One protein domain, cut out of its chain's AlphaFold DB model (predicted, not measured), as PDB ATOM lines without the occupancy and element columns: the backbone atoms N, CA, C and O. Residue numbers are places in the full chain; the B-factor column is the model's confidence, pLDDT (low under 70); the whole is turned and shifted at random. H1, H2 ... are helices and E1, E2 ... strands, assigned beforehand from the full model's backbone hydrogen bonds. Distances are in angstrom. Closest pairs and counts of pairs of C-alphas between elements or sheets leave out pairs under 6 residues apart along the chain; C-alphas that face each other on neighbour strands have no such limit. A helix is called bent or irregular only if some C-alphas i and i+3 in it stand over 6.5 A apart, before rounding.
ATOM      1  N   ASP A   5     120.022 144.360 125.462       87.25
ATOM      2  CA  ASP A   5     120.256 145.566 124.657       87.25
ATOM      3  C   ASP A   5     121.185 146.564 125.364       87.25
ATOM      4  O   ASP A   5     122.106 147.120 124.759       87.25
ATOM      5  N   LEU A   6     120.998 146.766 126.676       90.12
ATOM      6  CA  LEU A   6     121.853 147.668 127.448       90.12
ATOM      7  C   LEU A   6     123.271 147.098 127.591       90.12
ATOM      8  O   LEU A   6     124.246 147.846 127.496       90.12
ATOM      9  N   LYS A   7     123.421 145.774 127.748       89.88
ATOM     10  CA  LYS A   7     124.745 145.124 127.738       89.88
ATOM     11  C   LYS A   7     125.448 145.312 126.395       89.88
ATOM     12  O   LYS A   7     126.643 145.615 126.385       89.88
ATOM     13  N   GLU A   8     124.747 145.136 125.276       90.19
ATOM     14  CA  GLU A   8     125.316 145.350 123.941       90.19
ATOM     15  C   GLU A   8     125.703 146.807 123.710       90.19
ATOM     16  O   GLU A   8     126.806 147.080 123.236       90.19
ATOM     17  N   TYR A   9     124.856 147.750 124.120       93.12
ATOM     18  CA  TYR A   9     125.159 149.172 124.007       93.12
ATOM     19  C   TYR A   9     126.389 149.577 124.832       93.12
ATOM     20  O   TYR A   9     127.274 150.281 124.343       93.12
ATOM     21  N   LEU A  10     126.526 149.064 126.057       94.44
ATOM     22  CA  LEU A  10     127.728 149.290 126.866       94.44
ATOM     23  C   LEU A  10     128.978 148.657 126.237       94.44
ATOM     24  O   LEU A  10     130.056 149.256 126.276       94.44
ATOM     25  N   ARG A  11     128.853 147.476 125.614       93.81
ATOM     26  CA  ARG A  11     129.946 146.854 124.844       93.81
ATOM     27  C   ARG A  11     130.338 147.713 123.643       93.81
ATOM     28  O   ARG A  11     131.532 147.914 123.432       93.81
ATOM     29  N   PHE A  12     129.368 148.253 122.908       94.44
ATOM     30  CA  PHE A  12     129.614 149.187 121.807       94.44
ATOM     31  C   PHE A  12     130.427 150.396 122.283       94.44
ATOM     32  O   PHE A  12     131.484 150.704 121.735       94.44
ATOM     33  N   LEU A  13     129.985 151.053 123.362       95.88
ATOM     34  CA  LEU A  13     130.686 152.212 123.918       95.88
ATOM     35  C   LEU A  13     132.107 151.867 124.381       95.88
ATOM     36  O   LEU A  13     133.038 152.617 124.082       95.88
ATOM     37  N   LYS A  14     132.286 150.716 125.041       96.56
ATOM     38  CA  LYS A  14     133.595 150.219 125.490       96.56
ATOM     39  C   LYS A  14     134.595 150.093 124.336       96.56
ATOM     40  O   LYS A  14     135.763 150.438 124.507       96.56
ATOM     41  N   TRP A  15     134.158 149.598 123.178       97.00
ATOM     42  CA  TRP A  15     135.046 149.319 122.041       97.00
ATOM     43  C   TRP A  15     135.120 150.445 121.007       97.00
ATOM     44  O   TRP A  15     136.037 150.447 120.191       97.00
ATOM     45  N   LYS A  16     134.240 151.452 121.072       94.94
ATOM     46  CA  LYS A  16     134.178 152.559 120.104       94.94
ATOM     47  C   LYS A  16     135.512 153.292 119.912       94.94
ATOM     48  O   LYS A  16     135.916 153.529 118.774       94.94
ATOM     49  N   LEU A  17     136.186 153.681 120.998       97.00
ATOM     50  CA  LEU A  17     137.468 154.402 120.925       97.00
ATOM     51  C   LEU A  17     138.643 153.491 120.521       97.00
ATOM     52  O   LEU A  17     139.364 153.866 119.593       97.00
ATOM     53  N   PRO A  18     138.835 152.301 121.131       97.00
ATOM     54  CA  PRO A  18     139.850 151.347 120.680       97.00
ATOM     55  C   PRO A  18     139.718 150.966 119.200       97.00
ATOM     56  O   PRO A  18     140.723 150.976 118.491       97.00
ATOM     57  N   TYR A  19     138.490 150.730 118.721       96.94
ATOM     58  CA  TYR A  19     138.201 150.447 117.315       96.94
ATOM     59  C   TYR A  19     138.699 151.583 116.423       96.94
ATOM     60  O   TYR A  19     139.543 151.358 115.561       96.94
ATOM     61  N   LYS A  20     138.254 152.823 116.683       95.69
ATOM     62  CA  LYS A  20     138.679 153.993 115.900       95.69
ATOM     63  C   LYS A  20     140.198 154.153 115.891       95.69
ATOM     64  O   LYS A  20     140.774 154.408 114.841       95.69
ATOM     65  N   ARG A  21     140.856 153.984 117.044       96.81
ATOM     66  CA  ARG A  21     142.316 154.094 117.147       96.81
ATOM     67  C   ARG A  21     143.028 153.043 116.298       96.81
ATOM     68  O   ARG A  21     143.991 153.380 115.620       96.81
ATOM     69  N   ASN A  22     142.574 151.791 116.344       96.81
ATOM     70  CA  ASN A  22     143.192 150.717 115.574       96.81
ATOM     71  C   ASN A  22     142.947 150.896 114.070       96.81
ATOM     72  O   ASN A  22     143.903 150.790 113.316       96.81
ATOM     73  N   MET A  23     141.732 151.266 113.654       94.88
ATOM     74  CA  MET A  23     141.408 151.555 112.248       94.88
ATOM     75  C   MET A  23     142.255 152.688 111.655       94.88
ATOM     76  O   MET A  23     142.654 152.617 110.501       94.88
ATOM     77  N   MET A  24     142.550 153.729 112.444       94.94
ATOM     78  CA  MET A  24     143.421 154.826 112.004       94.94
ATOM     79  C   MET A  24     144.901 154.428 111.944       94.94
ATOM     80  O   MET A  24     145.652 154.995 111.159       94.94
ATOM     81  N   LYS A  25     145.342 153.505 112.806       96.19
ATOM     82  CA  LYS A  25     146.761 153.145 112.945       96.19
ATOM     83  C   LYS A  25     147.187 151.986 112.040       96.19
ATOM     84  O   LYS A  25     148.333 151.957 111.606       96.19
ATOM     85  N   TYR A  26     146.301 151.025 111.818       96.00
ATOM     86  CA  TYR A  26     146.572 149.768 111.123       96.00
ATOM     87  C   TYR A  26     145.643 149.688 109.913       96.00
ATOM     88  O   TYR A  26     144.579 149.073 109.966       96.00
ATOM     89  N   HIS A  27     146.007 150.414 108.859       93.06
ATOM     90  CA  HIS A  27     145.156 150.584 107.690       93.06
ATOM     91  C   HIS A  27     145.221 149.357 106.779       93.06
ATOM     92  O   HIS A  27     146.293 148.995 106.303       93.06
ATOM     93  N   VAL A  28     144.074 148.728 106.540       92.94
ATOM     94  CA  VAL A  28     143.944 147.535 105.698       92.94
ATOM     95  C   VAL A  28     143.010 147.870 104.545       92.94
ATOM     96  O   VAL A  28     141.898 148.338 104.781       92.94
ATOM     97  N   ASN A  29     143.461 147.616 103.319       91.25
ATOM     98  CA  ASN A  29     142.684 147.861 102.111       91.25
ATOM     99  C   ASN A  29     141.916 146.601 101.719       91.25
ATOM    100  O   ASN A  29     142.535 145.582 101.411       91.25
ATOM    101  N   THR A  30     140.587 146.679 101.685       95.06
ATOM    102  CA  THR A  30     139.744 145.624 101.113       95.06
ATOM    103  C   THR A  30     138.920 146.156  99.946       95.06
ATOM    104  O   THR A  30     138.444 147.291  99.961       95.06
ATOM    105  N   LEU A  31     138.747 145.338  98.913       96.69
ATOM    106  CA  LEU A  31     137.840 145.604  97.805       96.69
ATOM    107  C   LEU A  31     136.387 145.610  98.291       96.69
ATOM    108  O   LEU A  31     136.047 145.035  99.325       96.69
ATOM    109  N   SER A  32     135.506 146.233  97.510       94.94
ATOM    110  CA  SER A  32     134.064 146.073  97.702       94.94
ATOM    111  C   SER A  32     133.616 144.656  97.320       94.94
ATOM    112  O   SER A  32     134.337 143.924  96.630       94.94
ATOM    113  N   PHE A  33     132.393 144.276  97.705       94.56
ATOM    114  CA  PHE A  33     131.751 143.058  97.198       94.56
ATOM    115  C   PHE A  33     131.792 143.019  95.666       94.56
ATOM    116  O   PHE A  33     132.214 142.029  95.069       94.56
ATOM    117  N   ASP A  34     131.399 144.119  95.019       95.06
ATOM    118  CA  ASP A  34     131.305 144.180  93.567       95.06
ATOM    119  C   ASP A  34     132.653 143.991  92.884       95.06
ATOM    120  O   ASP A  34     132.748 143.173  91.960       95.06
ATOM    121  N   ASP A  35     133.678 144.683  93.371       97.31
ATOM    122  CA  ASP A  35     135.029 144.623  92.820       97.31
ATOM    123  C   ASP A  35     135.677 143.262  93.067       97.31
ATOM    124  O   ASP A  35     136.308 142.717  92.164       97.31
ATOM    125  N   THR A  36     135.447 142.667  94.241       97.50
ATOM    126  CA  THR A  36     135.939 141.323  94.573       97.50
ATOM    127  C   THR A  36     135.391 140.289  93.593       97.50
ATOM    128  O   THR A  36     136.154 139.546  92.979       97.50
ATOM    129  N   ILE A  37     134.069 140.272  93.381       97.06
ATOM    130  CA  ILE A  37     133.438 139.346  92.433       97.06
ATOM    131  C   ILE A  37     133.945 139.592  91.010       97.06
ATOM    132  O   ILE A  37     134.275 138.642  90.302       97.06
ATOM    133  N   ASN A  38     134.023 140.853  90.579       96.88
ATOM    134  CA  ASN A  38     134.479 141.186  89.230       96.88
ATOM    135  C   ASN A  38     135.924 140.736  88.990       96.88
ATOM    136  O   ASN A  38     136.206 140.181  87.929       96.88
ATOM    137  N   LEU A  39     136.810 140.928  89.969       96.56
ATOM    138  CA  LEU A  39     138.207 140.514  89.885       96.56
ATOM    139  C   LEU A  39     138.332 138.992  89.763       96.56
ATOM    140  O   LEU A  39     139.002 138.507  88.851       96.56
ATOM    141  N   ILE A  40     137.618 138.241  90.610       96.06
ATOM    142  CA  ILE A  40     137.601 136.770  90.561       96.06
ATOM    143  C   ILE A  40     137.109 136.280  89.194       96.06
ATOM    144  O   ILE A  40     137.733 135.409  88.595       96.06
ATOM    145  N   LEU A  41     136.009 136.840  88.676       94.75
ATOM    146  CA  LEU A  41     135.443 136.426  87.385       94.75
ATOM    147  C   LEU A  41     136.367 136.773  86.207       94.75
ATOM    148  O   LEU A  41     136.478 135.989  85.266       94.75
ATOM    149  N   LYS A  42     136.991 137.957  86.239       94.81
ATOM    150  CA  LYS A  42     137.836 138.468  85.153       94.81
ATOM    151  C   LYS A  42     139.151 137.703  85.053       94.81
ATOM    152  O   LYS A  42     139.517 137.277  83.963       94.81
ATOM    153  N   GLU A  43     139.826 137.525  86.184       94.31
ATOM    154  CA  GLU A  43     141.176 136.954  86.246       94.31
ATOM    155  C   GLU A  43     141.169 135.452  86.592       94.31
ATOM    156  O   GLU A  43     142.215 134.811  86.591       94.31
ATOM    157  N   ARG A  44     139.987 134.871  86.853       93.06
ATOM    158  CA  ARG A  44     139.785 133.444  87.180       93.06
ATOM    159  C   ARG A  44     140.616 132.985  88.382       93.06
ATOM    160  O   ARG A  44     141.244 131.930  88.353       93.06
ATOM    161  N   LEU A  45     140.615 133.800  89.432       94.06
ATOM    162  CA  LEU A  45     141.448 133.586  90.616       94.06
ATOM    163  C   LEU A  45     140.893 132.471  91.507       94.06
ATOM    164  O   LEU A  45     139.689 132.404  91.765       94.06
ATOM    165  N   SER A  46     141.798 131.663  92.060       95.31
ATOM    166  CA  SER A  46     141.541 130.935  93.303       95.31
ATOM    167  C   SER A  46     141.372 131.931  94.448       95.31
ATOM    168  O   SER A  46     141.887 133.048  94.392       95.31
ATOM    169  N   VAL A  47     140.657 131.543  95.503       96.31
ATOM    170  CA  VAL A  47     140.324 132.464  96.596       96.31
ATOM    171  C   VAL A  47     140.548 131.814  97.952       96.31
ATOM    172  O   VAL A  47     140.003 130.745  98.220       96.31
ATOM    173  N   SER A  48     141.283 132.503  98.825       97.06
ATOM    174  CA  SER A  48     141.388 132.174 100.248       97.06
ATOM    175  C   SER A  48     140.768 133.294 101.077       97.06
ATOM    176  O   SER A  48     141.055 134.469 100.856       97.06
ATOM    177  N   ARG A  49     139.878 132.952 102.011       97.38
ATOM    178  CA  ARG A  49     139.134 133.923 102.825       97.38
ATOM    179  C   ARG A  49     139.517 133.759 104.287       97.38
ATOM    180  O   ARG A  49     139.346 132.675 104.831       97.38
ATOM    181  N   PHE A  50     139.943 134.848 104.914       96.69
ATOM    182  CA  PHE A  50     140.238 134.908 106.340       96.69
ATOM    183  C   PHE A  50     139.108 135.638 107.066       96.69
ATOM    184  O   PHE A  50     138.757 136.765 106.716       96.69
ATOM    185  N   GLY A  51     138.516 134.987 108.062       94.69
ATOM    186  CA  GLY A  51     137.591 135.567 109.025       94.69
ATOM    187  C   GLY A  51     138.242 135.766 110.394       94.69
ATOM    188  O   GLY A  51     139.452 135.636 110.570       94.69
ATOM    189  N   ASP A  52     137.422 136.082 111.394       93.25
ATOM    190  CA  ASP A  52     137.866 136.193 112.786       93.25
ATOM    191  C   ASP A  52     138.406 134.861 113.330       93.25
ATOM    192  O   ASP A  52     139.389 134.865 114.070       93.25
ATOM    193  N   GLY A  53     137.810 133.734 112.923       93.12
ATOM    194  CA  GLY A  53     138.252 132.388 113.291       93.12
ATOM    195  C   GLY A  53     139.658 132.075 112.783       93.12
ATOM    196  O   GLY A  53     140.534 131.754 113.584       93.12
ATOM    197  N   GLU A  54     139.907 132.254 111.481       95.06
ATOM    198  CA  GLU A  54     141.226 132.006 110.883       95.06
ATOM    199  C   GLU A  54     142.303 132.889 111.519       95.06
ATOM    200  O   GLU A  54     143.384 132.404 111.850       95.06
ATOM    201  N   PHE A  55     142.013 134.170 111.771       93.69
ATOM    202  CA  PHE A  55     142.970 135.043 112.450       93.69
ATOM    203  C   PHE A  55     143.264 134.609 113.886       93.69
ATOM    204  O   PHE A  55     144.406 134.716 114.330       93.69
ATOM    205  N   ARG A  56     142.269 134.109 114.625       92.56
ATOM    206  CA  ARG A  56     142.492 133.587 115.980       92.56
ATOM    207  C   ARG A  56     143.305 132.298 115.960       92.56
ATOM    208  O   ARG A  56     144.239 132.180 116.751       92.56
ATOM    209  N   PHE A  57     143.025 131.391 115.023       94.00
ATOM    210  CA  PHE A  57     143.828 130.182 114.844       94.00
ATOM    211  C   PHE A  57     145.279 130.508 114.500       94.00
ATOM    212  O   PHE A  57     146.193 129.994 115.142       94.00
ATOM    213  N   MET A  58     145.490 131.446 113.577       93.69
ATOM    214  CA  MET A  58     146.811 131.940 113.187       93.69
ATOM    215  C   MET A  58     147.622 132.506 114.368       93.69
ATOM    216  O   MET A  58     148.851 132.404 114.391       93.69
ATOM    217  N   LEU A  59     146.949 133.117 115.348       90.25
ATOM    218  CA  LEU A  59     147.564 133.674 116.557       90.25
ATOM    219  C   LEU A  59     147.692 132.659 117.707       90.25
ATOM    220  O   LEU A  59     148.144 133.039 118.784       90.25
ATOM    221  N   SER A  60     147.321 131.393 117.488       84.56
ATOM    222  CA  SER A  60     147.284 130.348 118.520       84.56
ATOM    223  C   SER A  60     146.421 130.721 119.735       84.56
ATOM    224  O   SER A  60     146.680 130.282 120.853       84.56
ATOM    225  N   GLU A  61     145.392 131.545 119.520       79.81
ATOM    226  CA  GLU A  61     144.438 131.933 120.561       79.81
ATOM    227  C   GLU A  61     143.417 130.814 120.796       79.81
ATOM    228  O   GLU A  61     143.029 130.102 119.865       79.81
ATOM    229  N   ASP A  62     142.942 130.694 122.038       72.12
ATOM    230  CA  ASP A  62     141.826 129.809 122.368       72.12
ATOM    231  C   ASP A  62     140.542 130.335 121.711       72.12
ATOM    232  O   ASP A  62     140.067 131.447 121.985       72.12
ATOM    233  N   THR A  63     139.987 129.540 120.803       71.44
ATOM    234  CA  THR A  63     138.757 129.860 120.081       71.44
ATOM    235  C   THR A  63     137.500 129.348 120.785       71.44
ATOM    236  O   THR A  63     136.402 129.754 120.395       71.44
ATOM    237  N   GLY A  64     137.634 128.552 121.853       72.06
ATOM    238  CA  GLY A  64     136.528 127.900 122.553       72.06
ATOM    239  C   GLY A  64     135.851 126.818 121.704       72.06
ATOM    240  O   GLY A  64     136.495 126.152 120.892       72.06
ATOM    241  N   ASP A  65     134.534 126.662 121.869       71.31
ATOM    242  CA  ASP A  65     133.721 125.699 121.113       71.31
ATOM    243  C   ASP A  65     133.612 126.113 119.637       71.31
ATOM    244  O   ASP A  65     132.706 126.843 119.223       71.31
ATOM    245  N   THR A  66     134.562 125.643 118.834       84.06
ATOM    246  CA  THR A  66     134.596 125.825 117.382       84.06
ATOM    247  C   THR A  66     134.549 124.481 116.664       84.06
ATOM    248  O   THR A  66     134.718 123.426 117.268       84.06
ATOM    249  N   PHE A  67     134.268 124.512 115.361       88.00
ATOM    250  CA  PHE A  67     134.183 123.300 114.540       88.00
ATOM    251  C   PHE A  67     135.552 122.729 114.143       88.00
ATOM    252  O   PHE A  67     135.599 121.672 113.524       88.00
ATOM    253  N   GLU A  68     136.640 123.426 114.475       89.00
ATOM    254  CA  GLU A  68     138.013 123.077 114.114       89.00
ATOM    255  C   GLU A  68     138.904 123.153 115.359       89.00
ATOM    256  O   GLU A  68     138.712 124.025 116.209       89.00
ATOM    257  N   ILE A  69     139.876 122.245 115.473       89.06
ATOM    258  CA  ILE A  69     140.806 122.214 116.606       89.06
ATOM    259  C   ILE A  69     142.107 122.870 116.167       89.06
ATOM    260  O   ILE A  69     142.748 122.439 115.206       89.06
ATOM    261  N   ASN A  70     142.526 123.907 116.891       90.69
ATOM    262  CA  ASN A  70     143.756 124.596 116.543       90.69
ATOM    263  C   ASN A  70     144.984 123.683 116.704       90.69
ATOM    264  O   ASN A  70     145.061 122.864 117.621       90.69
ATOM    265  N   SER A  71     145.964 123.858 115.824       92.12
ATOM    266  CA  SER A  71     147.254 123.171 115.868       92.12
ATOM    267  C   SER A  71     148.348 124.085 115.331       92.12
ATOM    268  O   SER A  71     148.083 124.981 114.529       92.12
ATOM    269  N   ASP A  72     149.594 123.839 115.733       92.94
ATOM    270  CA  ASP A  72     150.730 124.634 115.254       92.94
ATOM    271  C   ASP A  72     150.878 124.559 113.729       92.94
ATOM    272  O   ASP A  72     151.198 125.560 113.087       92.94
ATOM    273  N   SER A  73     150.579 123.401 113.129       95.50
ATOM    274  CA  SER A  73     150.586 123.231 111.674       95.50
ATOM    275  C   SER A  73     149.480 124.037 110.995       95.50
ATOM    276  O   SER A  73     149.747 124.689 109.989       95.50
ATOM    277  N   LEU A  74     148.261 124.058 111.547       95.00
ATOM    278  CA  LEU A  74     147.179 124.898 111.026       95.00
ATOM    279  C   LEU A  74     147.547 126.383 111.110       95.00
ATOM    280  O   LEU A  74     147.438 127.100 110.116       95.00
ATOM    281  N   ALA A  75     148.020 126.839 112.271       94.56
ATOM    282  CA  ALA A  75     148.420 128.225 112.475       94.56
ATOM    283  C   ALA A  75     149.540 128.643 111.507       94.56
ATOM    284  O   ALA A  75     149.502 129.746 110.958       94.56
ATOM    285  N   GLN A  76     150.514 127.760 111.270       95.44
ATOM    286  CA  GLN A  76     151.603 127.996 110.325       95.44
ATOM    287  C   GLN A  76     151.104 128.049 108.875       95.44
ATOM    288  O   GLN A  76     151.397 129.017 108.175       95.44
ATOM    289  N   ASN A  77     150.273 127.094 108.451       95.88
ATOM    290  CA  ASN A  77     149.705 127.072 107.098       95.88
ATOM    291  C   ASN A  77     148.835 128.309 106.814       95.88
ATOM    292  O   ASN A  77     148.835 128.833 105.697       95.88
ATOM    293  N   LEU A  78     148.106 128.804 107.822       96.69
ATOM    294  CA  LEU A  78     147.338 130.046 107.721       96.69
ATOM    295  C   LEU A  78     148.250 131.260 107.515       96.69
ATOM    296  O   LEU A  78     147.937 132.100 106.673       96.69
ATOM    297  N   LYS A  79     149.381 131.345 108.232       95.50
ATOM    298  CA  LYS A  79     150.374 132.416 108.029       95.50
ATOM    299  C   LYS A  79     150.957 132.360 106.626       95.50
ATOM    300  O   LYS A  79     150.952 133.378 105.945       95.50
ATOM    301  N   GLU A  80     151.399 131.181 106.197       95.19
ATOM    302  CA  GLU A  80     151.974 130.972 104.866       95.19
ATOM    303  C   GLU A  80     150.989 131.403 103.780       95.19
ATOM    304  O   GLU A  80     151.322 132.262 102.969       95.19
ATOM    305  N   THR A  81     149.741 130.929 103.857       95.81
ATOM    306  CA  THR A  81     148.674 131.295 102.913       95.81
ATOM    307  C   THR A  81     148.372 132.796 102.923       95.81
ATOM    308  O   THR A  81     148.142 133.376 101.867       95.81
ATOM    309  N   LEU A  82     148.350 133.443 104.094       95.62
ATOM    310  CA  LEU A  82     148.068 134.880 104.209       95.62
ATOM    311  C   LEU A  82     149.155 135.735 103.545       95.62
ATOM    312  O   LEU A  82     148.851 136.790 102.988       95.62
ATOM    313  N   THR A  83     150.407 135.286 103.636       93.12
ATOM    314  CA  THR A  83     151.588 135.970 103.083       93.12
ATOM    315  C   THR A  83     151.947 135.529 101.664       93.12
ATOM    316  O   THR A  83     152.903 136.041 101.083       93.12
ATOM    317  N   GLU A  84     151.203 134.573 101.112       89.94
ATOM    318  CA  GLU A  84     151.437 134.024  99.786       89.94
ATOM    319  C   GLU A  84     151.169 135.090  98.714       89.94
ATOM    320  O   GLU A  84     150.102 135.706  98.671       89.94
ATOM    321  N   ASN A  85     152.134 135.289  97.817       83.12
ATOM    322  CA  ASN A  85     152.046 136.276  96.745       83.12
ATOM    323  C   ASN A  85     152.043 135.573  95.382       83.12
ATOM    324  O   ASN A  85     153.039 135.569  94.656       83.12
ATOM    325  N   GLN A  86     150.913 134.940  95.057       85.25
ATOM    326  CA  GLN A  86     150.699 134.256  93.782       85.25
ATOM    327  C   GLN A  86     149.685 135.014  92.932       85.25
ATOM    328  O   GLN A  86     148.577 135.308  93.376       85.25
ATOM    329  N   ASN A  87     150.011 135.226  91.656       85.12
ATOM    330  CA  ASN A  87     149.160 135.968  90.714       85.12
ATOM    331  C   ASN A  87     147.769 135.345  90.480       85.12
ATOM    332  O   ASN A  87     146.897 135.994  89.914       85.12
ATOM    333  N   HIS A  88     147.567 134.085  90.868       91.75
ATOM    334  CA  HIS A  88     146.334 133.320  90.668       91.75
ATOM    335  C   HIS A  88     145.569 133.053  91.976       91.75
ATOM    336  O   HIS A  88     144.587 132.311  91.960       91.75
ATOM    337  N   LEU A  89     145.997 133.644  93.098       95.81
ATOM    338  CA  LEU A  89     145.336 133.528  94.396       95.81
ATOM    339  C   LEU A  89     144.948 134.914  94.922       95.81
ATOM    340  O   LEU A  89     145.797 135.765  95.172       95.81
ATOM    341  N   LEU A  90     143.650 135.124  95.131       97.06
ATOM    342  CA  LEU A  90     143.132 136.294  95.828       97.06
ATOM    343  C   LEU A  90     142.984 135.987  97.317       97.06
ATOM    344  O   LEU A  90     142.156 135.157  97.710       97.06
ATOM    345  N   ILE A  91     143.734 136.707  98.146       97.56
ATOM    346  CA  ILE A  91     143.533 136.694  99.593       97.56
ATOM    347  C   ILE A  91     142.431 137.689  99.946       97.56
ATOM    348  O   ILE A  91     142.450 138.846  99.524       97.56
ATOM    349  N   CYS A  92     141.446 137.233 100.714       97.81
ATOM    350  CA  CYS A  92     140.290 138.020 101.109       97.81
ATOM    351  C   CYS A  92     140.238 138.206 102.622       97.81
ATOM    352  O   CYS A  92     140.348 137.236 103.373       97.81
ATOM    353  N   LEU A  93     139.986 139.441 103.049       96.94
ATOM    354  CA  LEU A  93     139.816 139.836 104.443       96.94
ATOM    355  C   LEU A  93     138.422 140.446 104.653       96.94
ATOM    356  O   LEU A  93     137.819 140.923 103.693       96.94
ATOM    357  N   PRO A  94     137.869 140.462 105.875       95.44
ATOM    358  CA  PRO A  94     136.517 140.965 106.095       95.44
ATOM    359  C   PRO A  94     136.375 142.444 105.695       95.44
ATOM    360  O   PRO A  94     137.224 143.267 106.048       95.44
ATOM    361  N   SER A  95     135.269 142.823 105.037       92.31
ATOM    362  CA  SER A  95     134.989 144.218 104.625       92.31
ATOM    363  C   SER A  95     134.965 145.236 105.774       92.31
ATOM    364  O   SER A  95     134.910 146.441 105.551       92.31
ATOM    365  N   VAL A  96     134.995 144.767 107.020       92.94
ATOM    366  CA  VAL A  96     134.950 145.556 108.259       92.94
ATOM    367  C   VAL A  96     136.097 146.560 108.397       92.94
ATOM    368  O   VAL A  96     135.996 147.514 109.175       92.94
ATOM    369  N   TYR A  97     137.169 146.362 107.624       90.94
ATOM    370  CA  TYR A  97     138.295 147.286 107.514       90.94
ATOM    371  C   TYR A  97     138.002 148.521 106.650       90.94
ATOM    372  O   TYR A  97     138.670 149.540 106.801       90.94
ATOM    373  N   ASN A  98     136.934 148.497 105.852       89.19
ATOM    374  CA  ASN A  98     136.400 149.688 105.186       89.19
ATOM    375  C   ASN A  98     135.358 150.423 106.044       89.19
ATOM    376  O   ASN A  98     134.887 151.501 105.685       89.19
ATOM    377  N   GLY A  99     134.997 149.857 107.197       91.44
ATOM    378  CA  GLY A  99     133.996 150.400 108.105       91.44
ATOM    379  C   GLY A  99     132.912 149.388 108.457       91.44
ATOM    380  O   GLY A  99     132.883 148.261 107.974       91.44
ATOM    381  N   LEU A 100     132.010 149.798 109.349       93.56
ATOM    382  CA  LEU A 100     130.952 148.932 109.881       93.56
ATOM    383  C   LEU A 100     129.545 149.461 109.591       93.56
ATOM    384  O   LEU A 100     128.593 148.915 110.137       93.56
ATOM    385  N   SER A 101     129.388 150.548 108.827       89.38
ATOM    386  CA  SER A 101     128.111 151.274 108.674       89.38
ATOM    387  C   SER A 101     126.956 150.372 108.251       89.38
ATOM    388  O   SER A 101     125.858 150.499 108.801       89.38
ATOM    389  N   ASP A 102     127.241 149.418 107.373       89.44
ATOM    390  CA  ASP A 102     126.229 148.626 106.668       89.44
ATOM    391  C   ASP A 102     125.864 147.339 107.422       89.44
ATOM    392  O   ASP A 102     124.941 146.610 107.051       89.44
ATOM    393  N   LEU A 103     126.571 147.069 108.525       93.50
ATOM    394  CA  LEU A 103     126.346 145.898 109.358       93.50
ATOM    395  C   LEU A 103     125.153 146.084 110.307       93.50
ATOM    396  O   LEU A 103     124.848 147.191 110.780       93.50
ATOM    397  N   LYS A 104     124.520 144.964 110.656       94.94
ATOM    398  CA  LYS A 104     123.561 144.874 111.764       94.94
ATOM    399  C   LYS A 104     124.220 145.272 113.087       94.94
ATOM    400  O   LYS A 104     125.440 145.248 113.234       94.94
ATOM    401  N   TRP A 105     123.408 145.656 114.068       93.44
ATOM    402  CA  TRP A 105     123.909 146.174 115.345       93.44
ATOM    403  C   TRP A 105     124.816 145.182 116.088       93.44
ATOM    404  O   TRP A 105     125.932 145.534 116.466       93.44
ATOM    405  N   ASN A 106     124.381 143.933 116.225       93.06
ATOM    406  CA  ASN A 106     125.155 142.868 116.863       93.06
ATOM    407  C   ASN A 106     126.510 142.631 116.163       93.06
ATOM    408  O   ASN A 106     127.541 142.503 116.824       93.06
ATOM    409  N   GLU A 107     126.532 142.664 114.829       94.88
ATOM    410  CA  GLU A 107     127.746 142.530 114.015       94.88
ATOM    411  C   GLU A 107     128.688 143.726 114.194       94.88
ATOM    412  O   GLU A 107     129.897 143.545 114.339       94.88
ATOM    413  N   LYS A 108     128.151 144.952 114.278       95.44
ATOM    414  CA  LYS A 108     128.940 146.150 114.617       95.44
ATOM    415  C   LYS A 108     129.638 145.975 115.959       95.44
ATOM    416  O   LYS A 108     130.838 146.224 116.057       95.44
ATOM    417  N   VAL A 109     128.907 145.544 116.987       95.81
ATOM    418  CA  VAL A 109     129.461 145.331 118.335       95.81
ATOM    419  C   VAL A 109     130.534 144.242 118.323       95.81
ATOM    420  O   VAL A 109     131.595 144.415 118.933       95.81
ATOM    421  N   PHE A 110     130.279 143.141 117.614       95.38
ATOM    422  CA  PHE A 110     131.222 142.039 117.459       95.38
ATOM    423  C   PHE A 110     132.521 142.501 116.787       95.38
ATOM    424  O   PHE A 110     133.589 142.407 117.393       95.38
ATOM    425  N   TRP A 111     132.440 143.087 115.592       96.06
ATOM    426  CA  TRP A 111     133.622 143.483 114.827       96.06
ATOM    427  C   TRP A 111     134.373 144.660 115.439       96.06
ATOM    428  O   TRP A 111     135.602 144.690 115.374       96.06
ATOM    429  N   GLN A 112     133.687 145.578 116.130       96.62
ATOM    430  CA  GLN A 112     134.376 146.582 116.945       96.62
ATOM    431  C   GLN A 112     135.275 145.933 117.992       96.62
ATOM    432  O   GLN A 112     136.420 146.360 118.154       96.62
ATOM    433  N   ARG A 113     134.786 144.904 118.693       96.00
ATOM    434  CA  ARG A 113     135.588 144.158 119.668       96.00
ATOM    435  C   ARG A 113     136.742 143.423 118.987       96.00
ATOM    436  O   ARG A 113     137.868 143.560 119.460       96.00
ATOM    437  N   GLU A 114     136.478 142.668 117.921       95.25
ATOM    438  CA  GLU A 114     137.507 141.873 117.230       95.25
ATOM    439  C   GLU A 114     138.653 142.750 116.726       95.25
ATOM    440  O   GLU A 114     139.815 142.521 117.061       95.25
ATOM    441  N   VAL A 115     138.329 143.829 116.015       95.69
ATOM    442  CA  VAL A 115     139.315 144.799 115.522       95.69
ATOM    443  C   VAL A 115     140.064 145.468 116.676       95.69
ATOM    444  O   VAL A 115     141.280 145.656 116.616       95.69
ATOM    445  N   SER A 116     139.369 145.813 117.762       95.81
ATOM    446  CA  SER A 116     140.008 146.439 118.926       95.81
ATOM    447  C   SER A 116     141.037 145.533 119.597       95.81
ATOM    448  O   SER A 116     142.071 146.022 120.056       95.81
ATOM    449  N   LYS A 117     140.746 144.232 119.678       93.69
ATOM    450  CA  LYS A 117     141.599 143.252 120.351       93.69
ATOM    451  C   LYS A 117     142.753 142.785 119.474       93.69
ATOM    452  O   LYS A 117     143.886 142.771 119.942       93.69
ATOM    453  N   TYR A 118     142.463 142.429 118.226       93.50
ATOM    454  CA  TYR A 118     143.361 141.585 117.445       93.50
ATOM    455  C   TYR A 118     144.033 142.309 116.271       93.50
ATOM    456  O   TYR A 118     145.092 141.859 115.848       93.50
ATOM    457  N   LEU A 119     143.513 143.459 115.791       94.44
ATOM    458  CA  LEU A 119     144.052 144.145 114.592       94.44
ATOM    459  C   LEU A 119     145.541 144.407 114.651       94.44
ATOM    460  O   LEU A 119     146.258 144.094 113.711       94.44
ATOM    461  N   LYS A 120     146.031 144.889 115.784       95.56
ATOM    462  CA  LYS A 120     147.463 145.113 115.962       95.56
ATOM    463  C   LYS A 120     148.306 143.851 115.722       95.56
ATOM    464  O   LYS A 120     149.429 143.966 115.240       95.56
ATOM    465  N   GLU A 121     147.811 142.688 116.128       94.00
ATOM    466  CA  GLU A 121     148.580 141.444 116.115       94.00
ATOM    467  C   GLU A 121     148.599 140.816 114.726       94.00
ATOM    468  O   GLU A 121     149.683 140.508 114.233       94.00
ATOM    469  N   TYR A 122     147.452 140.714 114.046       90.38
ATOM    470  CA  TYR A 122     147.449 140.189 112.679       90.38
ATOM    471  C   TYR A 122     148.016 141.173 111.648       90.38
ATOM    472  O   TYR A 122     148.595 140.730 110.664       90.38
ATOM    473  N   TYR A 123     147.957 142.491 111.889       94.94
ATOM    474  CA  TYR A 123     148.545 143.495 110.985       94.94
ATOM    475  C   TYR A 123     150.046 143.290 110.739       94.94
ATOM    476  O   TYR A 123     150.555 143.685 109.699       94.94
ATOM    477  N   LYS A 124     150.759 142.632 111.663       94.31
ATOM    478  CA  LYS A 124     152.182 142.283 111.506       94.31
ATOM    479  C   LYS A 124     152.450 141.343 110.323       94.31
ATOM    480  O   LYS A 124     153.593 141.257 109.891       94.31
ATOM    481  N   TYR A 125     151.424 140.641 109.851       94.25
ATOM    482  CA  TYR A 125     151.495 139.680 108.751       94.25
ATOM    483  C   TYR A 125     150.844 140.208 107.466       94.25
ATOM    484  O   TYR A 125     150.882 139.526 106.449       94.25
ATOM    485  N   LEU A 126     150.217 141.389 107.507       94.06
ATOM    486  CA  LEU A 126     149.537 141.959 106.349       94.06
ATOM    487  C   LEU A 126     150.505 142.785 105.503       94.06
ATOM    488  O   LEU A 126     151.308 143.560 106.026       94.06
ATOM    489  N   ASP A 127     150.370 142.662 104.188       92.44
ATOM    490  CA  ASP A 127     151.035 143.530 103.229       92.44
ATOM    491  C   ASP A 127     150.200 144.801 103.045       92.44
ATOM    492  O   ASP A 127     149.086 144.785 102.521       92.44
ATOM    493  N   THR A 128     150.754 145.933 103.473       88.38
ATOM    494  CA  THR A 128     150.091 147.243 103.392       88.38
ATOM    495  C   THR A 128     149.921 147.769 101.967       88.38
ATOM    496  O   THR A 128     149.175 148.724 101.751       88.38
ATOM    497  N   THR A 129     150.625 147.176 101.000       90.56
ATOM    498  CA  THR A 129     150.531 147.516  99.576       90.56
ATOM    499  C   THR A 129     149.544 146.622  98.826       90.56
ATOM    500  O   THR A 129     149.079 147.001  97.750       90.56
ATOM    501  N   TYR A 130     149.177 145.476  99.406       91.94
ATOM    502  CA  TYR A 130     148.217 144.551  98.822       91.94
ATOM    503  C   TYR A 130     146.781 145.043  99.030       91.94
ATOM    504  O   TYR A 130     146.410 145.551 100.092       91.94
ATOM    505  N   VAL A 131     145.952 144.875  98.000       94.00
ATOM    506  CA  VAL A 131     144.519 145.175  98.064       94.00
ATOM    507  C   VAL A 131     143.766 143.856  98.171       94.00
ATOM    508  O   VAL A 131     143.627 143.122  97.195       94.00
ATOM    509  N   TYR A 132     143.297 143.548  99.378       96.88
ATOM    510  CA  TYR A 132     142.633 142.285  99.687       96.88
ATOM    511  C   TYR A 132     141.216 142.235  99.111       96.88
ATOM    512  O   TYR A 132     140.534 143.252  99.034       96.88
ATOM    513  N   GLY A 133     140.726 141.052  98.744       97.50
ATOM    514  CA  GLY A 133     139.303 140.868  98.439       97.50
ATOM    515  C   GLY A 133     138.428 140.922  99.697       97.50
ATOM    516  O   GLY A 133     138.924 140.825 100.819       97.50
ATOM    517  N   ASP A 134     137.114 141.043  99.531       97.06
ATOM    518  CA  ASP A 134     136.161 141.010 100.643       97.06
ATOM    519  C   ASP A 134     135.789 139.575 101.045       97.06
ATOM    520  O   ASP A 134     135.006 138.915 100.370       97.06
ATOM    521  N   ALA A 135     136.242 139.093 102.202       97.25
ATOM    522  CA  ALA A 135     135.887 137.759 102.695       97.25
ATOM    523  C   ALA A 135     134.368 137.547 102.883       97.25
ATOM    524  O   ALA A 135     133.907 136.400 102.905       97.25
ATOM    525  N   PHE A 136     133.581 138.620 103.009       95.75
ATOM    526  CA  PHE A 136     132.127 138.563 103.157       95.75
ATOM    527  C   PHE A 136     131.369 138.404 101.845       95.75
ATOM    528  O   PHE A 136     130.146 138.247 101.891       95.75
ATOM    529  N   PHE A 137     132.045 138.284 100.695       95.00
ATOM    530  CA  PHE A 137     131.348 137.904  99.464       95.00
ATOM    531  C   PHE A 137     130.632 136.549  99.586       95.00
ATOM    532  O   PHE A 137     129.608 136.332  98.943       95.00
ATOM    533  N   SER A 138     131.110 135.650 100.454       94.06
ATOM    534  CA  SER A 138     130.438 134.378 100.758       94.06
ATOM    535  C   SER A 138     129.281 134.514 101.759       94.06
ATOM    536  O   SER A 138     128.595 133.535 102.046       94.06
ATOM    537  N   ARG A 139     129.069 135.707 102.326       92.38
ATOM    538  CA  ARG A 139     128.019 136.039 103.302       92.38
ATOM    539  C   ARG A 139     127.254 137.301 102.860       92.38
ATOM    540  O   ARG A 139     127.109 138.225 103.659       92.38
ATOM    541  N   PRO A 140     126.687 137.348 101.640       91.81
ATOM    542  CA  PRO A 140     126.161 138.574 101.022       91.81
ATOM    543  C   PRO A 140     124.859 139.119 101.648       91.81
ATOM    544  O   PRO A 140     124.199 139.975 101.063       91.81
ATOM    545  N   TYR A 141     124.444 138.593 102.804       93.12
ATOM    546  CA  TYR A 141     123.194 138.954 103.480       93.12
ATOM    547  C   TYR A 141     123.303 138.885 105.008       93.12
ATOM    548  O   TYR A 141     122.705 139.694 105.713       93.12
ATOM    549  N   GLN A 142     124.036 137.899 105.542       92.44
ATOM    550  CA  GLN A 142     123.971 137.559 106.962       92.44
ATOM    551  C   GLN A 142     124.365 138.735 107.869       92.44
ATOM    552  O   GLN A 142     123.554 139.074 108.741       92.44
ATOM    553  N   PRO A 143     125.520 139.402 107.665       91.94
ATOM    554  CA  PRO A 143     125.949 140.447 108.578       91.94
ATOM    555  C   PRO A 143     125.305 141.815 108.279       91.94
ATOM    556  O   PRO A 143     125.408 142.732 109.092       91.94
ATOM    557  N   TYR A 144     124.604 141.957 107.147       92.50
ATOM    558  CA  TYR A 144     124.100 143.234 106.635       92.50
ATOM    559  C   TYR A 144     122.599 143.432 106.855       92.50
ATOM    560  O   TYR A 144     121.815 142.479 106.875       92.50
ATOM    561  N   SER A 145     122.187 144.697 106.956       87.94
ATOM    562  CA  SER A 145     120.779 145.112 106.899       87.94
ATOM    563  C   SER A 145     120.418 145.551 105.478       87.94
ATOM    564  O   SER A 145     120.337 146.742 105.193       87.94
ATOM    565  N   VAL A 146     120.235 144.587 104.575       88.62
ATOM    566  CA  VAL A 146     119.976 144.824 103.142       88.62
ATOM    567  C   VAL A 146     118.588 144.348 102.718       88.62
ATOM    568  O   VAL A 146     117.992 143.478 103.354       88.62
ATOM    569  N   SER A 147     118.070 144.926 101.632       91.81
ATOM    570  CA  SER A 147     116.797 144.506 101.038       91.81
ATOM    571  C   SER A 147     116.909 143.132 100.371       91.81
ATOM    572  O   SER A 147     117.976 142.754  99.888       91.81
ATOM    573  N   SER A 148     115.789 142.412 100.269       91.69
ATOM    574  CA  SER A 148     115.733 141.119  99.575       91.69
ATOM    575  C   SER A 148     116.195 141.198  98.117       91.69
ATOM    576  O   SER A 148     116.851 140.274  97.647       91.69
ATOM    577  N   ASN A 149     115.933 142.315  97.429       95.31
ATOM    578  CA  ASN A 149     116.370 142.524  96.045       95.31
ATOM    579  C   ASN A 149     117.901 142.590  95.929       95.31
ATOM    580  O   ASN A 149     118.474 142.025  95.000       95.31
ATOM    581  N   GLU A 150     118.577 143.248  96.878       93.44
ATOM    582  CA  GLU A 150     120.047 143.309  96.879       93.44
ATOM    583  C   GLU A 150     120.649 141.934  97.193       93.44
ATOM    584  O   GLU A 150     121.613 141.510  96.558       93.44
ATOM    585  N   VAL A 151     120.032 141.192  98.118       93.81
ATOM    586  CA  VAL A 151     120.431 139.812  98.429       93.81
ATOM    587  C   VAL A 151     120.325 138.924  97.189       93.81
ATOM    588  O   VAL A 151     121.276 138.213  96.858       93.81
ATOM    589  N   GLU A 152     119.200 138.986  96.474       95.62
ATOM    590  CA  GLU A 152     118.992 138.228  95.239       95.62
ATOM    591  C   GLU A 152     120.043 138.580  94.180       95.62
ATOM    592  O   GLU A 152     120.709 137.686  93.647       95.62
ATOM    593  N   LYS A 153     120.264 139.875  93.932       95.38
ATOM    594  CA  LYS A 153     121.289 140.372  93.005       95.38
ATOM    595  C   LYS A 153     122.683 139.843  93.359       95.38
ATOM    596  O   LYS A 153     123.402 139.376  92.472       95.38
ATOM    597  N   ASN A 154     123.059 139.863  94.637       94.75
ATOM    598  CA  ASN A 154     124.358 139.365  95.087       94.75
ATOM    599  C   ASN A 154     124.511 137.861  94.832       94.75
ATOM    600  O   ASN A 154     125.528 137.429  94.284       94.75
ATOM    601  N   PHE A 155     123.486 137.060  95.135       95.25
ATOM    602  CA  PHE A 155     123.511 135.624  94.845       95.25
ATOM    603  C   PHE A 155     123.526 135.312  93.344       95.25
ATOM    604  O   PHE A 155     124.219 134.382  92.927       95.25
ATOM    605  N   LEU A 156     122.818 136.083  92.512       95.00
ATOM    606  CA  LEU A 156     122.881 135.938  91.053       95.00
ATOM    607  C   LEU A 156     124.297 136.183  90.524       95.00
ATOM    608  O   LEU A 156     124.754 135.463  89.635       95.00
ATOM    609  N   ARG A 157     125.022 137.148  91.096       94.69
ATOM    610  CA  ARG A 157     126.425 137.389  90.737       94.69
ATOM    611  C   ARG A 157     127.340 136.252  91.184       94.69
ATOM    612  O   ARG A 157     128.147 135.808  90.375       94.69
ATOM    613  N   LEU A 158     127.162 135.722  92.394       93.75
ATOM    614  CA  LEU A 158     127.929 134.566  92.885       93.75
ATOM    615  C   LEU A 158     127.741 133.317  92.016       93.75
ATOM    616  O   LEU A 158     128.703 132.606  91.736       93.75
ATOM    617  N   LYS A 159     126.521 133.071  91.519       93.75
ATOM    618  CA  LYS A 159     126.234 131.939  90.618       93.75
ATOM    619  C   LYS A 159     127.054 131.973  89.327       93.75
ATOM    620  O   LYS A 159     127.253 130.928  88.714       93.75
ATOM    621  N   ARG A 160     127.581 133.137  88.930       92.00
ATOM    622  CA  ARG A 160     128.447 133.252  87.750       92.00
ATOM    623  C   ARG A 160     129.773 132.514  87.916       92.00
ATOM    624  O   ARG A 160     130.328 132.118  86.901       92.00
ATOM    625  N   PHE A 161     130.242 132.258  89.142       87.12
ATOM    626  CA  PHE A 161     131.445 131.446  89.368       87.12
ATOM    627  C   PHE A 161     131.321 130.038  88.769       87.12
ATOM    628  O   PHE A 161     132.267 129.553  88.157       87.12
ATOM    629  N   GLY A 162     130.140 129.416  88.861       66.69
ATOM    630  CA  GLY A 162     129.894 128.076  88.316       66.69
ATOM    631  C   GLY A 162     129.806 128.011  86.788       66.69
ATOM    632  O   GLY A 162     129.871 126.924  86.231       66.69
ATOM    633  N   ILE A 163     129.679 129.155  86.108       62.47
ATOM    634  CA  ILE A 163     129.582 129.228  84.641       62.47
ATOM    635  C   ILE A 163     130.977 129.278  83.998       62.47
ATOM    636  O   ILE A 163     131.132 128.886  82.853       62.47
ATOM    637  N   ILE A 164     132.000 129.744  84.722       55.25
ATOM    638  CA  ILE A 164     133.371 129.893  84.195       55.25
ATOM    639  C   ILE A 164     134.174 128.585  84.310       55.25
ATOM    640  O   ILE A 164     135.195 128.425  83.649       55.25
ATOM    641  N   GLY A 165     133.715 127.649  85.147       51.25
ATOM    642  CA  GLY A 165     134.288 126.304  85.270       51.25
ATOM    643  C   GLY A 165     133.768 125.288  84.242       51.25
ATOM    644  O   GLY A 165     134.184 124.133  84.304       51.25
ATOM    645  N   MET A 166     132.862 125.699  83.345       40.94
ATOM    646  CA  MET A 166     132.373 124.931  82.189       40.94
ATOM    647  C   MET A 166     132.977 125.487  80.901       40.94
ATOM    648  O   MET A 166     133.274 124.665  80.008       40.94
TER     649      MET A 166
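What this domain is: This is residues 5 to 166 of the 166 residues of the protein "DUF1792 domain-containing protein" of Companilactobacillus paralimentarius (UniProt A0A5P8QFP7). Helices gather round a small sheet of two parallel strands, E1 and E2: H2 and H4 each come close to both strands, and the short H7 comes close to one end of the pair. Away from the sheet, the long kinked helix H6 runs with the bent helix H1 packed along it, while H8 and H9 reach out at the other end, so that H1 and H9 lie far apart. The printed part has 162 residues, with nine named helices and two named strands in the order H1 H2 E1 H3 H4 E2 H5 H6 H7 H8 H9; the sheet's order is E1, E2, and the class is mostly helix. The whole is compact, with a radius of gyration of the C-alphas of 16.4 A and spans of 50 by 41 by 32 A.

Where its parts are: The sheet is made of E1, residues 46 to 49, 10.3 A long, and E2, residues 89 to 93, 13.1 A long; C-alpha 89 is at (145.336, 133.528, 94.396). Before E1 comes H2, residues 33 to 43, 15.7 A. Between the strands are H3, residues 52 to 58, and H4, residues 72 to 83, 16.7 A. After E2 come H5, residues 95 to 98, and H6, residues 105 to 125, 29.1 A; H6 is irregular, with C-alphas 117 and 120 7.6 A apart, and has a kink of 62 degrees near residue 119. H7, residues 135 to 138, is only just irregular, with C-alphas 135 and 138 6.7 A apart. H8, residues 148 to 158, is 15.4 A long, and H9, residues 161 to 164, follows. H1, residues 5 to 25, was assigned as one helix by its hydrogen bonds but is bent, with C-alphas 14 and 17 7.3 A apart; its arms are H1a, residues 5 to 14, 14.2 A, and H1b, residues 17 to 25, 12.3 A. C-alpha 5 is at (120.256, 145.566, 124.657) and C-alpha 164 at (133.371, 129.893, 84.195).

How they stand to each other: E1 and E2 are parallel, 20 degrees between their directions; N 90 and O 46 are 2.8 A apart and N 48 and O 90 3.0 A, both within hydrogen-bond range. E1, H3, H4 and E2 form a strand-helix-strand unit, two parallel neighbour strands with helices between, and its crossover is right-handed. Residues 92 to 93 of E2 also pair, parallel, with residues 133 to 134. The closest C-alphas of E2 and H7, those of Cys 92 and Ala 135, are 4.7 A apart. The closest C-alphas of H4 and E2, those of Leu 82 and Ile 91, are 6.7 A apart. H2 touches H7, closest at Phe 33 and Phe 137, C-alphas 5.6 A apart. H3 and H4 touch at Met 58 and Ala 75, C-alphas 4.1 A apart, at a steep tilt of 69 degrees, only just short of perpendicular, opposite ways; H4 does so with residues 74 to 79 alone. H4 and H6 only just touch, with 3 pairs of C-alphas within 8 A, closest at Thr 83 and Tyr 125, 6.8 A. H6 touches H1b with residues 112 to 120 alone, closest C-alphas Tyr 19 and Ser 116, 4.7 A, and H1a with residues 106 to 112 alone, closest Phe 12 and Val 109, 5.2 A. H5 is close to H6 but not clearly touching, C-alphas of Val 96 and Trp 111 7.0 A apart. H8 and H9 are each close to H2 but not clearly touching, at Ile 37 and Leu 158, C-alphas 7.3 A, and Leu 41 and Phe 161, 6.7 A. Every O i to N i+4 pair is within hydrogen-bond range in H1a, H1b, H2, H3, H4 and H8, and 13 of 17 are in H6; H5, H7 and H9 are too short for such a pair.

The domain as a whole: The two C-alphas farthest apart are those of Leu 6 and Met 166, 51.7 A. The printed part has no cut. The link from H3 to H4, residues 59 to 71, is long. The mean pLDDT of the printed part is 91.9; residues 162 to 166 are under 70.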